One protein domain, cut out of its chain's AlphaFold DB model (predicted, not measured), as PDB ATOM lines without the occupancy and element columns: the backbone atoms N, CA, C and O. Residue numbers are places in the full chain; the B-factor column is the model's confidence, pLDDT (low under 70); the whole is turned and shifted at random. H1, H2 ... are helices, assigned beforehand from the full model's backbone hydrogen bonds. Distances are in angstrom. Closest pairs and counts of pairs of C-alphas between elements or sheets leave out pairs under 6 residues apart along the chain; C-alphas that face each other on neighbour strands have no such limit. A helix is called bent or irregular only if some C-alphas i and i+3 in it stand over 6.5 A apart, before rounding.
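This is residues 54 to 100 of the 122 residues of the protein "ATP synthase peripheral stalk subunit F6" of Oncorhynchus mykiss (UniProt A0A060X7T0). Two helices, H1 and H2, form the two arms of a wide, open V, with a looped link of residues 73 to 81 at its corner; the arms spread away from each other and do not pack together. The printed part has 47 residues with two named helices, H1 then H2 along the chain, and no named strand, and its class is all helix. The whole is extended, with a radius of gyration of the C-alphas of 16.5 A, and the two arms make the length of its spans of 51 by 22 by 16 A.

Find C-alpha 54 at (130.653, 154.833, 58.283); from there H1, residues 54 to 72, runs 26.9 A to C-alpha 72 at (118.419, 155.202, 82.228). After the link, look for C-alpha 82 at (128.655, 146.810, 92.295), where H2, residues 82 to 99, begins. It runs 25.7 A to C-alpha 99 at (142.583, 162.830, 106.759), and Gly 100 follows it. Neither helix is bent.

H1 and H2 are apart, with no C-alpha of the one within 8 A of the other. Read the backbone O and N atoms along H1 and H2, and you will find every O i to N i+4 pair within hydrogen-bond range. Residues 54 to 65, which belong to H1, stand free, as do residues 71 to 76 and residues 80 to 100, of which 82 to 99 belong to H2.

The two C-alphas farthest apart are those of Pro 54 and Gly 100, at 52.7 A. The printed part has no cut, and the link from H1 to H2, with 9 residues, is short. The mean pLDDT of the printed part is 88.0, and no printed residue is under 70.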
ATOM      1  N   PRO A  54     130.618 155.835  57.221       84.69
ATOM      2  CA  PRO A  54     130.653 154.833  58.283       84.69
ATOM      3  C   PRO A  54     131.204 155.350  59.618       84.69
ATOM      4  O   PRO A  54     130.705 154.973  60.681       84.69
ATOM      5  N   ILE A  55     132.179 156.263  59.575       86.75
ATOM      6  CA  ILE A  55     132.755 156.895  60.765       86.75
ATOM      7  C   ILE A  55     131.747 157.829  61.454       86.75
ATOM      8  O   ILE A  55     131.551 157.754  62.666       86.75
ATOM      9  N   GLN A  56     131.059 158.689  60.701       85.50
ATOM     10  CA  GLN A  56     130.051 159.605  61.250       85.50
ATOM     11  C   GLN A  56     128.863 158.848  61.841       85.50
ATOM     12  O   GLN A  56     128.352 159.220  62.901       85.50
ATOM     13  N   LYS A  57     128.451 157.756  61.188       88.12
ATOM     14  CA  LYS A  57     127.419 156.868  61.721       88.12
ATOM     15  C   LYS A  57     127.840 156.278  63.065       88.12
ATOM     16  O   LYS A  57     127.065 156.344  64.012       88.12
ATOM     17  N   LEU A  58     129.077 155.788  63.176       90.56
ATOM     18  CA  LEU A  58     129.602 155.250  64.429       90.56
ATOM     19  C   LEU A  58     129.573 156.290  65.556       90.56
ATOM     20  O   LEU A  58     129.140 155.974  66.662       90.56
ATOM     21  N   PHE A  59     129.980 157.533  65.285       92.94
ATOM     22  CA  PHE A  59     129.911 158.604  66.285       92.94
ATOM     23  C   PHE A  59     128.476 158.872  66.746       92.94
ATOM     24  O   PHE A  59     128.221 158.947  67.949       92.94
ATOM     25  N   LEU A  60     127.532 158.980  65.811       91.94
ATOM     26  CA  LEU A  60     126.124 159.197  66.141       91.94
ATOM     27  C   LEU A  60     125.532 158.032  66.935       91.94
ATOM     28  O   LEU A  60     124.793 158.266  67.890       91.94
ATOM     29  N   ASP A  61     125.874 156.800  66.570       93.19
ATOM     30  CA  ASP A  61     125.421 155.608  67.278       93.19
ATOM     31  C   ASP A  61     125.967 155.608  68.715       93.19
ATOM     32  O   ASP A  61     125.192 155.467  69.655       93.19
ATOM     33  N   LYS A  62     127.249 155.937  68.931       93.88
ATOM     34  CA  LYS A  62     127.818 156.055  70.289       93.88
ATOM     35  C   LYS A  62     127.196 157.171  71.124       93.88
ATOM     36  O   LYS A  62     126.975 156.980  72.320       93.88
ATOM     37  N   ILE A  63     126.874 158.312  70.517       94.19
ATOM     38  CA  ILE A  63     126.174 159.405  71.209       94.19
ATOM     39  C   ILE A  63     124.768 158.963  71.626       94.19
ATOM     40  O   ILE A  63     124.343 159.232  72.750       94.19
ATOM     41  N   ARG A  64     124.038 158.275  70.741       93.56
ATOM     42  CA  ARG A  64     122.688 157.765  71.025       93.56
ATOM     43  C   ARG A  64     122.702 156.678  72.094       93.56
ATOM     44  O   ARG A  64     121.877 156.730  73.008       93.56
ATOM     45  N   ASP A  65     123.652 155.754  72.010       92.94
ATOM     46  CA  ASP A  65     123.861 154.699  72.999       92.94
ATOM     47  C   ASP A  65     124.103 155.311  74.382       92.94
ATOM     48  O   ASP A  65     123.389 155.004  75.338       92.94
ATOM     49  N   TYR A  66     125.053 156.248  74.486       92.38
ATOM     50  CA  TYR A  66     125.343 156.931  75.746       92.38
ATOM     51  C   TYR A  66     124.156 157.763  76.246       92.38
ATOM     52  O   TYR A  66     123.840 157.713  77.429       92.38
ATOM     53  N   SER A  67     123.459 158.492  75.368       89.88
ATOM     54  CA  SER A  67     122.263 159.275  75.727       89.88
ATOM     55  C   SER A  67     121.155 158.401  76.319       89.88
ATOM     56  O   SER A  67     120.463 158.800  77.253       89.88
ATOM     57  N   THR A  68     120.994 157.191  75.789       90.88
ATOM     58  CA  THR A  68     120.016 156.223  76.291       90.88
ATOM     59  C   THR A  68     120.432 155.712  77.665       90.88
ATOM     60  O   THR A  68     119.632 155.734  78.600       90.88
ATOM     61  N   LYS A  69     121.702 155.323  77.817       90.06
ATOM     62  CA  LYS A  69     122.249 154.858  79.094       90.06
ATOM     63  C   LYS A  69     122.237 155.935  80.181       90.06
ATOM     64  O   LYS A  69     121.891 155.642  81.318       90.06
ATOM     65  N   SER A  70     122.555 157.185  79.848       88.56
ATOM     66  CA  SER A  70     122.564 158.301  80.804       88.56
ATOM     67  C   SER A  70     121.170 158.674  81.285       88.56
ATOM     68  O   SER A  70     120.981 158.936  82.472       88.56
ATOM     69  N   LYS A  71     120.166 158.617  80.403       87.06
ATOM     70  CA  LYS A  71     118.759 158.749  80.803       87.06
ATOM     71  C   LYS A  71     118.318 157.602  81.706       87.06
ATOM     72  O   LYS A  71     117.634 157.854  82.691       87.06
ATOM     73  N   ALA A  72     118.721 156.367  81.395       85.50
ATOM     74  CA  ALA A  72     118.419 155.202  82.228       85.50
ATOM     75  C   ALA A  72     119.065 155.303  83.621       85.50
ATOM     76  O   ALA A  72     118.460 154.898  84.607       85.50
ATOM     77  N   ALA A  73     120.254 155.904  83.706       82.94
ATOM     78  CA  ALA A  73     120.945 156.168  84.962       82.94
ATOM     79  C   ALA A  73     120.323 157.314  85.791       82.94
ATOM     80  O   ALA A  73     120.797 157.572  86.890       82.94
ATOM     81  N   ALA A  74     119.282 158.007  85.299       80.31
ATOM     82  CA  ALA A  74     118.551 159.069  86.008       80.31
ATOM     83  C   ALA A  74     119.443 160.162  86.647       80.31
ATOM     84  O   ALA A  74     119.131 160.686  87.714       80.31
ATOM     85  N   GLY A  75     120.556 160.516  85.991       72.88
ATOM     86  CA  GLY A  75     121.541 161.482  86.507       72.88
ATOM     87  C   GLY A  75     122.640 160.870  87.385       72.88
ATOM     88  O   GLY A  75     123.552 161.580  87.798       72.88
ATOM     89  N   GLY A  76     122.576 159.565  87.635       79.44
ATOM     90  CA  GLY A  76     123.653 158.762  88.195       79.44
ATOM     91  C   GLY A  76     124.705 158.373  87.156       79.44
ATOM     92  O   GLY A  76     124.665 158.762  85.985       79.44
ATOM     93  N   ILE A  77     125.675 157.586  87.606       81.00
ATOM     94  CA  ILE A  77     126.815 157.181  86.789       81.00
ATOM     95  C   ILE A  77     126.375 156.090  85.809       81.00
ATOM     96  O   ILE A  77     125.797 155.071  86.188       81.00
ATOM     97  N   VAL A  78     126.645 156.324  84.526       83.06
ATOM     98  CA  VAL A  78     126.359 155.366  83.457       83.06
ATOM     99  C   VAL A  78     127.168 154.093  83.675       83.06
ATOM    100  O   VAL A  78     128.374 154.159  83.884       83.06
ATOM    101  N   ASP A  79     126.497 152.944  83.587       78.75
ATOM    102  CA  ASP A  79     127.095 151.617  83.769       78.75
ATOM    103  C   ASP A  79     127.774 151.417  85.149       78.75
ATOM    104  O   ASP A  79     128.647 150.557  85.296       78.75
ATOM    105  N   ALA A  80     127.368 152.170  86.183       78.12
ATOM    106  CA  ALA A  80     127.831 151.929  87.549       78.12
ATOM    107  C   ALA A  80     127.314 150.580  88.066       78.12
ATOM    108  O   ALA A  80     126.119 150.378  88.278       78.12
ATOM    109  N   GLY A  81     128.240 149.638  88.237       80.69
ATOM    110  CA  GLY A  81     127.979 148.325  88.813       80.69
ATOM    111  C   GLY A  81     128.461 148.206  90.263       80.69
ATOM    112  O   GLY A  81     129.140 149.098  90.776       80.69
ATOM    113  N   PRO A  82     128.212 147.059  90.918       82.69
ATOM    114  CA  PRO A  82     128.655 146.810  92.295       82.69
ATOM    115  C   PRO A  82     130.175 146.930  92.498       82.69
ATOM    116  O   PRO A  82     130.634 147.258  93.589       82.69
ATOM    117  N   SER A  83     130.968 146.672  91.454       85.31
ATOM    118  CA  SER A  83     132.426 146.838  91.480       85.31
ATOM    119  C   SER A  83     132.853 148.302  91.585       85.31
ATOM    120  O   SER A  83     133.819 148.594  92.285       85.31
ATOM    121  N   TYR A  84     132.130 149.210  90.923       87.56
ATOM    122  CA  TYR A  84     132.394 150.645  90.973       87.56
ATOM    123  C   TYR A  84     132.116 151.191  92.376       87.56
ATOM    124  O   TYR A  84     132.996 151.793  92.985       87.56
ATOM    125  N   GLU A  85     130.944 150.879  92.931       86.75
ATOM    126  CA  GLU A  85     130.562 151.290  94.290       86.75
ATOM    127  C   GLU A  85     131.542 150.771  95.350       86.75
ATOM    128  O   GLU A  85     131.930 151.494  96.269       86.75
ATOM    129  N   LYS A  86     132.012 149.527  95.192       91.19
ATOM    130  CA  LYS A  86     133.045 148.962  96.063       91.19
ATOM    131  C   LYS A  86     134.357 149.748  95.970       91.19
ATOM    132  O   LYS A  86     134.923 150.080  97.008       91.19
ATOM    133  N   GLY A  87     134.816 150.073  94.760       91.00
ATOM    134  CA  GLY A  87     136.021 150.882  94.556       91.00
ATOM    135  C   GLY A  87     135.907 152.268  95.196       91.00
ATOM    136  O   GLY A  87     136.797 152.677  95.938       91.00
ATOM    137  N   VAL A  88     134.768 152.939  95.004       91.12
ATOM    138  CA  VAL A  88     134.478 154.240  95.627       91.12
ATOM    139  C   VAL A  88     134.505 154.138  97.154       91.12
ATOM    140  O   VAL A  88     135.145 154.951  97.817       91.12
ATOM    141  N   SER A  89     133.872 153.118  97.734       91.12
ATOM    142  CA  SER A  89     133.869 152.907  99.185       91.12
ATOM    143  C   SER A  89     135.273 152.642  99.749       91.12
ATOM    144  O   SER A  89     135.639 153.179 100.800       91.12
ATOM    145  N   GLU A  90     136.088 151.859  99.040       94.62
ATOM    146  CA  GLU A  90     137.479 151.596  99.415       94.62
ATOM    147  C   GLU A  90     138.331 152.870  99.377       94.62
ATOM    148  O   GLU A  90     139.122 153.108 100.294       94.62
ATOM    149  N   GLU A  91     138.170 153.706  98.350       93.31
ATOM    150  CA  GLU A  91     138.864 154.991  98.241       93.31
ATOM    151  C   GLU A  91     138.433 155.973  99.334       93.31
ATOM    152  O   GLU A  91     139.289 156.552 100.004       93.31
ATOM    153  N   ILE A  92     137.131 156.083  99.608       91.25
ATOM    154  CA  ILE A  92     136.611 156.908 100.709       91.25
ATOM    155  C   ILE A  92     137.186 156.444 102.052       91.25
ATOM    156  O   ILE A  92     137.643 157.263 102.848       91.25
ATOM    157  N   THR A  93     137.235 155.132 102.294       92.25
ATOM    158  CA  THR A  93     137.792 154.570 103.534       92.25
ATOM    159  C   THR A  93     139.279 154.903 103.685       92.25
ATOM    160  O   THR A  93     139.742 155.216 104.783       92.25
ATOM    161  N   LYS A  94     140.052 154.858 102.592       94.25
ATOM    162  CA  LYS A  94     141.466 155.270 102.605       94.25
ATOM    163  C   LYS A  94     141.603 156.750 102.960       94.25
ATOM    164  O   LYS A  94     142.416 157.085 103.818       94.25
ATOM    165  N   LEU A  95     140.789 157.613 102.355       91.50
ATOM    166  CA  LEU A  95     140.800 159.051 102.636       91.50
ATOM    167  C   LEU A  95     140.440 159.347 104.097       91.50
ATOM    168  O   LEU A  95     141.143 160.111 104.750       91.50
ATOM    169  N   GLN A  96     139.427 158.678 104.644       89.88
ATOM    170  CA  GLN A  96     139.036 158.815 106.050       89.88
ATOM    171  C   GLN A  96     140.144 158.400 107.026       89.88
ATOM    172  O   GLN A  96     140.299 159.013 108.079       89.88
ATOM    173  N   ARG A  97     140.948 157.383 106.685       90.44
ATOM    174  CA  ARG A  97     142.103 156.976 107.503       90.44
ATOM    175  C   ARG A  97     143.233 158.005 107.484       90.44
ATOM    176  O   ARG A  97     143.894 158.175 108.500       90.44
ATOM    177  N   LEU A  98     143.472 158.651 106.341       91.19
ATOM    178  CA  LEU A  98     144.574 159.605 106.170       91.19
ATOM    179  C   LEU A  98     144.239 161.003 106.698       91.19
ATOM    180  O   LEU A  98     145.100 161.659 107.276       91.19
ATOM    181  N   TYR A  99     143.003 161.451 106.494       86.31
ATOM    182  CA  TYR A  99     142.583 162.830 106.759       86.31
ATOM    183  C   TYR A  99     141.589 162.954 107.923       86.31
ATOM    184  O   TYR A  99     141.211 164.061 108.297       86.31
ATOM    185  N   GLY A 100     141.205 161.830 108.532       83.19
ATOM    186  CA  GLY A 100     140.243 161.774 109.627       83.19
ATOM    187  C   GLY A 100     138.788 161.703 109.154       83.19
ATOM    188  O   GLY A 100     138.456 161.925 107.992       83.19
TER     189      GLY A 100